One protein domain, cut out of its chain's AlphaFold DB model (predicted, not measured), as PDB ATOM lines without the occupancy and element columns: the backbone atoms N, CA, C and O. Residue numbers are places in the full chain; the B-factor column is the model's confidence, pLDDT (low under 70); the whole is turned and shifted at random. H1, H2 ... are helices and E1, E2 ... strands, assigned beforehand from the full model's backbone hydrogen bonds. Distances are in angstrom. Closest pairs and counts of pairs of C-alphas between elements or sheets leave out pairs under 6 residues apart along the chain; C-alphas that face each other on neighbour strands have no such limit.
ATOM      1  N   GLN A 130     -23.366 -33.182  47.236       74.62
ATOM      2  CA  GLN A 130     -22.803 -32.822  45.933       74.62
ATOM      3  C   GLN A 130     -23.843 -32.839  44.797       74.62
ATOM      4  O   GLN A 130     -23.892 -31.896  44.011       74.62
ATOM      5  N   HIS A 131     -24.729 -33.842  44.731       77.12
ATOM      6  CA  HIS A 131     -25.789 -33.892  43.714       77.12
ATOM      7  C   HIS A 131     -26.827 -32.783  43.914       77.12
ATOM      8  O   HIS A 131     -27.309 -32.205  42.939       77.12
ATOM      9  N   LEU A 132     -27.146 -32.448  45.167       80.19
ATOM     10  CA  LEU A 132     -28.053 -31.344  45.474       80.19
ATOM     11  C   LEU A 132     -27.450 -29.994  45.049       80.19
ATOM     12  O   LEU A 132     -28.133 -29.199  44.405       80.19
ATOM     13  N   HIS A 133     -26.164 -29.764  45.325       78.62
ATOM     14  CA  HIS A 133     -25.460 -28.551  44.897       78.62
ATOM     15  C   HIS A 133     -25.375 -28.425  43.371       78.62
ATOM     16  O   HIS A 133     -25.662 -27.354  42.838       78.62
ATOM     17  N   ILE A 134     -25.063 -29.514  42.657       88.81
ATOM     18  CA  ILE A 134     -25.012 -29.514  41.185       88.81
ATOM     19  C   ILE A 134     -26.387 -29.184  40.593       88.81
ATOM     20  O   ILE A 134     -26.487 -28.372  39.672       88.81
ATOM     21  N   ASN A 135     -27.458 -29.772  41.131       80.50
ATOM     22  CA  ASN A 135     -28.811 -29.511  40.645       80.50
ATOM     23  C   ASN A 135     -29.255 -28.068  40.920       80.50
ATOM     24  O   ASN A 135     -29.854 -27.443  40.046       80.50
ATOM     25  N   LEU A 136     -28.916 -27.512  42.087       87.69
ATOM     26  CA  LEU A 136     -29.208 -26.114  42.414       87.69
ATOM     27  C   LEU A 136     -28.429 -25.136  41.532       87.69
ATOM     28  O   LEU A 136     -29.005 -24.151  41.075       87.69
ATOM     29  N   PHE A 137     -27.156 -25.415  41.243       89.50
ATOM     30  CA  PHE A 137     -26.353 -24.568  40.362       89.50
ATOM     31  C   PHE A 137     -26.893 -24.577  38.927       89.50
ATOM     32  O   PHE A 137     -27.058 -23.520  38.323       89.50
ATOM     33  N   ARG A 138     -27.255 -25.754  38.399       89.06
ATOM     34  CA  ARG A 138     -27.898 -25.868  37.077       89.06
ATOM     35  C   ARG A 138     -29.213 -25.107  37.027       89.06
ATOM     36  O   ARG A 138     -29.461 -24.373  36.076       89.06
ATOM     37  N   LEU A 139     -30.036 -25.251  38.063       90.31
ATOM     38  CA  LEU A 139     -31.295 -24.529  38.167       90.31
ATOM     39  C   LEU A 139     -31.057 -23.012  38.154       90.31
ATOM     40  O   LEU A 139     -31.692 -22.303  37.377       90.31
ATOM     41  N   HIS A 140     -30.102 -22.526  38.948       92.25
ATOM     42  CA  HIS A 140     -29.739 -21.111  38.991       92.25
ATOM     43  C   HIS A 140     -29.232 -20.597  37.636       92.25
ATOM     44  O   HIS A 140     -29.704 -19.564  37.163       92.25
ATOM     45  N   TYR A 141     -28.351 -21.347  36.970       94.19
ATOM     46  CA  TYR A 141     -27.857 -21.017  35.634       94.19
ATOM     47  C   TYR A 141     -28.998 -20.890  34.612       94.19
ATOM     48  O   TYR A 141     -29.045 -19.930  33.842       94.19
ATOM     49  N   HIS A 142     -29.958 -21.819  34.630       90.38
ATOM     50  CA  HIS A 142     -31.117 -21.755  33.740       90.38
ATOM     51  C   HIS A 142     -32.023 -20.556  34.039       90.38
ATOM     52  O   HIS A 142     -32.466 -19.899  33.097       90.38
ATOM     53  N   TYR A 143     -32.251 -20.224  35.314       92.25
ATOM     54  CA  TYR A 143     -33.012 -19.026  35.687       92.25
ATOM     55  C   TYR A 143     -32.317 -17.739  35.250       92.25
ATOM     56  O   TYR A 143     -32.971 -16.856  34.700       92.25
ATOM     57  N   HIS A 144     -31.002 -17.643  35.441       92.88
ATOM     58  CA  HIS A 144     -30.236 -16.474  35.021       92.88
ATOM     59  C   HIS A 144     -30.268 -16.302  33.498       92.88
ATOM     60  O   HIS A 144     -30.511 -15.205  32.994       92.88
ATOM     61  N   LYS A 145     -30.097 -17.398  32.748       95.25
ATOM     62  CA  LYS A 145     -30.196 -17.382  31.285       95.25
ATOM     63  C   LYS A 145     -31.587 -16.950  30.820       95.25
ATOM     64  O   LYS A 145     -31.680 -16.100  29.939       95.25
ATOM     65  N   LEU A 146     -32.647 -17.492  31.428       91.62
ATOM     66  CA  LEU A 146     -34.028 -17.116  31.121       91.62
ATOM     67  C   LEU A 146     -34.267 -15.625  31.396       91.62
ATOM     68  O   LEU A 146     -34.793 -14.919  30.537       91.62
ATOM     69  N   TYR A 147     -33.831 -15.138  32.559       93.44
ATOM     70  CA  TYR A 147     -33.950 -13.732  32.936       93.44
ATOM     71  C   TYR A 147     -33.265 -12.822  31.915       93.44
ATOM     72  O   TYR A 147     -33.913 -11.939  31.362       93.44
ATOM     73  N   HIS A 148     -32.005 -13.107  31.580       92.44
ATOM     74  CA  HIS A 148     -31.259 -12.320  30.601       92.44
ATOM     75  C   HIS A 148     -31.938 -12.321  29.222       92.44
ATOM     76  O   HIS A 148     -32.053 -11.276  28.577       92.44
ATOM     77  N   THR A 149     -32.433 -13.480  28.766       91.31
ATOM     78  CA  THR A 149     -33.160 -13.556  27.490       91.31
ATOM     79  C   THR A 149     -34.436 -12.721  27.505       91.31
ATOM     80  O   THR A 149     -34.695 -12.005  26.540       91.31
ATOM     81  N   LEU A 150     -35.190 -12.740  28.608       90.88
ATOM     82  CA  LEU A 150     -36.408 -11.947  28.748       90.88
ATOM     83  C   LEU A 150     -36.102 -10.447  28.784       90.88
ATOM     84  O   LEU A 150     -36.804  -9.682  28.132       90.88
ATOM     85  N   THR A 151     -35.032 -10.024  29.463       92.19
ATOM     86  CA  THR A 151     -34.636  -8.606  29.509       92.19
ATOM     87  C   THR A 151     -34.137  -8.075  28.167       92.19
ATOM     88  O   THR A 151     -34.289  -6.891  27.890       92.19
ATOM     89  N   SER A 152     -33.566  -8.936  27.316       93.56
ATOM     90  CA  SER A 152     -33.116  -8.551  25.968       93.56
ATOM     91  C   SER A 152     -34.229  -8.539  24.913       93.56
ATOM     92  O   SER A 152     -34.017  -8.053  23.803       93.56
ATOM     93  N   MET A 153     -35.405  -9.097  25.216       92.25
ATOM     94  CA  MET A 153     -36.503  -9.176  24.257       92.25
ATOM     95  C   MET A 153     -37.261  -7.845  24.148       92.25
ATOM     96  O   MET A 153     -37.478  -7.164  25.150       92.25
ATOM     97  N   PRO A 154     -37.765  -7.488  22.951       96.62
ATOM     98  CA  PRO A 154     -38.694  -6.374  22.820       96.62
ATOM     99  C   PRO A 154     -39.946  -6.632  23.664       96.62
ATOM    100  O   PRO A 154     -40.507  -7.729  23.613       96.62
ATOM    101  N   TRP A 155     -40.444  -5.607  24.361       90.81
ATOM    102  CA  TRP A 155     -41.591  -5.709  25.279       90.81
ATOM    103  C   TRP A 155     -42.831  -6.388  24.669       90.81
ATOM    104  O   TRP A 155     -43.552  -7.102  25.364       90.81
ATOM    105  N   ARG A 156     -43.051  -6.241  23.352       93.75
ATOM    106  CA  ARG A 156     -44.143  -6.906  22.619       93.75
ATOM    107  C   ARG A 156     -44.079  -8.436  22.713       93.75
ATOM    108  O   ARG A 156     -45.115  -9.065  22.875       93.75
ATOM    109  N   HIS A 157     -42.883  -9.023  22.654       90.62
ATOM    110  CA  HIS A 157     -42.693 -10.475  22.754       90.62
ATOM    111  C   HIS A 157     -42.877 -10.978  24.189       90.62
ATOM    112  O   HIS A 157     -43.376 -12.077  24.412       90.62
ATOM    113  N   ILE A 158     -42.522 -10.157  25.178       90.62
ATOM    114  CA  ILE A 158     -42.760 -10.480  26.588       90.62
ATOM    115  C   ILE A 158     -44.271 -10.556  26.846       90.62
ATOM    116  O   ILE A 158     -44.748 -11.511  27.457       90.62
ATOM    117  N   LEU A 159     -45.042  -9.600  26.319       89.44
ATOM    118  CA  LEU A 159     -46.499  -9.613  26.445       89.44
ATOM    119  C   LEU A 159     -47.146 -10.815  25.754       89.44
ATOM    120  O   LEU A 159     -48.038 -11.426  26.338       89.44
ATOM    121  N   THR A 160     -46.704 -11.190  24.549       91.94
ATOM    122  CA  THR A 160     -47.252 -12.377  23.870       91.94
ATOM    123  C   THR A 160     -46.944 -13.662  24.634       91.94
ATOM    124  O   THR A 160     -47.817 -14.521  24.730       91.94
ATOM    125  N   LEU A 161     -45.759 -13.780  25.243       91.62
ATOM    126  CA  LEU A 161     -45.416 -14.915  26.105       91.62
ATOM    127  C   LEU A 161     -46.284 -14.972  27.369       91.62
ATOM    128  O   LEU A 161     -46.750 -16.052  27.733       91.62
ATOM    129  N   ILE A 162     -46.546 -13.833  28.017       90.50
ATOM    130  CA  ILE A 162     -47.435 -13.765  29.189       90.50
ATOM    131  C   ILE A 162     -48.870 -14.143  28.799       90.50
ATOM    132  O   ILE A 162     -49.511 -14.936  29.490       90.50
ATOM    133  N   LEU A 163     -49.372 -13.622  27.677       90.56
ATOM    134  CA  LEU A 163     -50.700 -13.965  27.167       90.56
ATOM    135  C   LEU A 163     -50.800 -15.460  26.845       90.56
ATOM    136  O   LEU A 163     -51.734 -16.113  27.291       90.56
ATOM    137  N   LEU A 164     -49.800 -16.036  26.177       93.12
ATOM    138  CA  LEU A 164     -49.769 -17.470  25.888       93.12
ATOM    139  C   LEU A 164     -49.738 -18.319  27.173       93.12
ATOM    140  O   LEU A 164     -50.467 -19.305  27.297       93.12
ATOM    141  N   ALA A 165     -48.918 -17.937  28.155       89.88
ATOM    142  CA  ALA A 165     -48.822 -18.645  29.429       89.88
ATOM    143  C   ALA A 165     -50.134 -18.572  30.227       89.88
ATOM    144  O   ALA A 165     -50.573 -19.573  30.799       89.88
ATOM    145  N   THR A 166     -50.789 -17.410  30.240       85.50
ATOM    146  CA  THR A 166     -52.085 -17.230  30.909       85.50
ATOM    147  C   THR A 166     -53.194 -18.004  30.207       85.50
ATOM    148  O   THR A 166     -53.951 -18.683  30.896       85.50
ATOM    149  N   THR A 167     -53.253 -18.017  28.870       88.25
ATOM    150  CA  THR A 167     -54.247 -18.820  28.138       88.25
ATOM    151  C   THR A 167     -54.054 -20.315  28.373       88.25
ATOM    152  O   THR A 167     -55.030 -21.030  28.597       88.25
ATOM    153  N   LEU A 168     -52.805 -20.793  28.392       86.81
ATOM    154  CA  LEU A 168     -52.500 -22.195  28.682       86.81
ATOM    155  C   LEU A 168     -52.873 -22.558  30.122       86.81
ATOM    156  O   LEU A 168     -53.534 -23.570  30.347       86.81
ATOM    157  N   THR A 169     -52.530 -21.709  31.090       79.75
ATOM    158  CA  THR A 169     -52.886 -21.934  32.499       79.75
ATOM    159  C   THR A 169     -54.399 -21.940  32.675       79.75
ATOM    160  O   THR A 169     -54.930 -22.848  33.307       79.75
ATOM    161  N   PHE A 170     -55.099 -20.990  32.053       74.25
ATOM    162  CA  PHE A 170     -56.554 -20.918  32.078       74.25
ATOM    163  C   PHE A 170     -57.188 -22.177  31.469       74.25
ATOM    164  O   PHE A 170     -58.056 -22.787  32.093       74.25
ATOM    165  N   SER A 171     -56.697 -22.643  30.314       76.19
ATOM    166  CA  SER A 171     -57.163 -23.901  29.711       76.19
ATOM    167  C   SER A 171     -56.900 -25.119  30.602       76.19
ATOM    168  O   SER A 171     -57.771 -25.975  30.740       76.19
ATOM    169  N   ALA A 172     -55.748 -25.169  31.279       74.38
ATOM    170  CA  ALA A 172     -55.419 -26.243  32.204       74.38
ATOM    171  C   ALA A 172     -56.317 -26.200  33.448       74.38
ATOM    172  O   ALA A 172     -56.786 -27.241  33.900       74.38
ATOM    173  N   THR A 173     -56.620 -25.011  33.977       68.88
ATOM    174  CA  THR A 173     -57.553 -24.857  35.102       68.88
ATOM    175  C   THR A 173     -58.992 -25.185  34.723       68.88
ATOM    176  O   THR A 173     -59.704 -25.793  35.514       68.88
ATOM    177  N   LEU A 174     -59.424 -24.856  33.502       64.50
ATOM    178  CA  LEU A 174     -60.730 -25.277  33.000       64.50
ATOM    179  C   LEU A 174     -60.800 -26.798  32.840       64.50
ATOM    180  O   LEU A 174     -61.824 -27.394  33.158       64.50
ATOM    181  N   TYR A 175     -59.704 -27.436  32.427       64.75
ATOM    182  CA  TYR A 175     -59.616 -28.894  32.357       64.75
ATOM    183  C   TYR A 175     -59.695 -29.559  33.741       64.75
ATOM    184  O   TYR A 175     -60.270 -30.636  33.879       64.75
ATOM    185  N   THR A 176     -59.142 -28.933  34.786       62.12
ATOM    186  CA  THR A 176     -59.183 -29.491  36.148       62.12
ATOM    187  C   THR A 176     -60.489 -29.210  36.894       62.12
ATOM    188  O   THR A 176     -60.852 -30.009  37.760       62.12
ATOM    189  N   LEU A 177     -61.183 -28.110  36.575       49.78
ATOM    190  CA  LEU A 177     -62.420 -27.673  37.240       49.78
ATOM    191  C   LEU A 177     -63.707 -28.023  36.477       49.78
ATOM    192  O   LEU A 177     -64.779 -28.021  37.081       49.78
ATOM    193  N   GLY A 178     -63.630 -28.318  35.178       51.81
ATOM    194  CA  GLY A 178     -64.777 -28.793  34.407       51.81
ATOM    195  C   GLY A 178     -65.287 -30.149  34.915       51.81
ATOM    196  O   GLY A 178     -64.525 -30.905  35.531       51.81
ATOM    197  N   PRO A 179     -66.570 -30.498  34.673       45.75
ATOM    198  CA  PRO A 179     -67.013 -31.876  34.847       45.75
ATOM    199  C   PRO A 179     -66.030 -32.763  34.079       45.75
ATOM    200  O   PRO A 179     -65.699 -32.458  32.936       45.75
ATOM    201  N   ARG A 180     -65.500 -33.806  34.733       48.12
ATOM    202  CA  ARG A 180     -64.492 -34.743  34.193       48.12
ATOM    203  C   ARG A 180     -65.062 -35.626  33.074       48.12
ATOM    204  O   ARG A 180     -64.862 -36.838  33.055       48.12
ATOM    205  N   GLU A 181     -65.818 -35.029  32.175       42.38
ATOM    206  CA  GLU A 181     -66.215 -35.591  30.907       42.38
ATOM    207  C   GLU A 181     -65.073 -35.276  29.945       42.38
ATOM    208  O   GLU A 181     -64.649 -34.136  29.772       42.38
ATOM    209  N   THR A 182     -64.473 -36.338  29.431       44.09
ATOM    210  CA  THR A 182     -63.262 -36.349  28.617       44.09
ATOM    211  C   THR A 182     -63.382 -35.440  27.395       44.09
ATOM    212  O   THR A 182     -63.834 -35.873  26.338       44.09
ATOM    213  N   LEU A 183     -62.931 -34.192  27.511       39.31
ATOM    214  CA  LEU A 183     -62.697 -33.325  26.361       39.31
ATOM    215  C   LEU A 183     -61.282 -33.604  25.845       39.31
ATOM    216  O   LEU A 183     -60.286 -33.180  26.431       39.31
ATOM    217  N   GLY A 184     -61.191 -34.395  24.775       40.59
ATOM    218  CA  GLY A 184     -59.944 -34.606  24.048       40.59
ATOM    219  C   GLY A 184     -59.559 -33.340  23.285       40.59
ATOM    220  O   GLY A 184     -60.368 -32.801  22.532       40.59
ATOM    221  N   LEU A 185     -58.325 -32.864  23.462       37.72
ATOM    222  CA  LEU A 185     -57.780 -31.792  22.634       37.72
ATOM    223  C   LEU A 185     -57.489 -32.366  21.237       37.72
ATOM    224  O   LEU A 185     -56.574 -33.174  21.063       37.72
ATOM    225  N   VAL A 186     -58.288 -31.970  20.249       39.00
ATOM    226  CA  VAL A 186     -58.086 -32.335  18.843       39.00
ATOM    227  C   VAL A 186     -57.355 -31.184  18.162       39.00
ATOM    228  O   VAL A 186     -57.961 -30.159  17.855       39.00
ATOM    229  N   ILE A 187     -56.053 -31.334  17.921       38.69
ATOM    230  CA  ILE A 187     -55.300 -30.381  17.101       38.69
ATOM    231  C   ILE A 187     -55.374 -30.884  15.657       38.69
ATOM    232  O   ILE A 187     -54.775 -31.904  15.313       38.69
ATOM    233  N   LYS A 188     -56.146 -30.193  14.812       36.78
ATOM    234  CA  LYS A 188     -56.077 -30.369  13.357       36.78
ATOM    235  C   LYS A 188     -54.992 -29.447  12.820       36.78
ATOM    236  O   LYS A 188     -55.085 -28.237  12.993       36.78
ATOM    237  N   ASP A 189     -53.986 -30.027  12.179       36.75
ATOM    238  CA  ASP A 189     -52.999 -29.280  11.407       36.75
ATOM    239  C   ASP A 189     -53.641 -28.859  10.068       36.75
ATOM    240  O   ASP A 189     -54.030 -29.736   9.290       36.75
ATOM    241  N   PRO A 190     -53.832 -27.555   9.790       42.31
ATOM    242  CA  PRO A 190     -54.519 -27.102   8.581       42.31
ATOM    243  C   PRO A 190     -53.687 -27.261   7.298       42.31
ATOM    244  O   PRO A 190     -54.226 -27.050   6.214       42.31
TER     245      PRO A 190
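AT A GLANCE: This is residues 130 to 190 of the 293 residues of an uncharacterized protein of Ascodesmis nigricans (UniProt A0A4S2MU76). Two long helices, H1 and H2, meet near their ends at a corner and make an open V, and a tail with the short strand E1 leads away from the far end of H2. The 61 printed residues hold two named helices and one named strand, in the order H1, H2, E1, and the class is mostly helix. The whole is extended, with a radius of gyration of the C-alphas of 17.7 A and spans of 45 by 36 by 24 A.

HOW THE PARTS SIT: H1, residues 130 to 152, and H2, residues 155 to 177, run opposite ways at a steep tilt of 56 degrees. They are close but not clearly touching; their closest C-alphas, of Leu 150 and Ile 158, are 6.9 A apart. E1, residues 185 to 187, is apart from both and pairs with no named strand. In H1 and H2 every O i to N i+4 pair is within hydrogen-bond range.

IN THESE COORDINATES: H1 begins at C-alpha 130 (-22.803, -32.822, 45.933) and is 33.1 A long. H2 is 32.5 A long and ends at C-alpha 177 (-62.420, -27.673, 37.240). E1 is 6.2 A long.

THE WHOLE: The C-alphas farthest apart, of Gln 130 and Pro 190, are 49.3 A apart. The printed part has no cut. The link H1 to H2 is tight, and H2 to E1 is short. Residues 173 to 190 have pLDDT under 70.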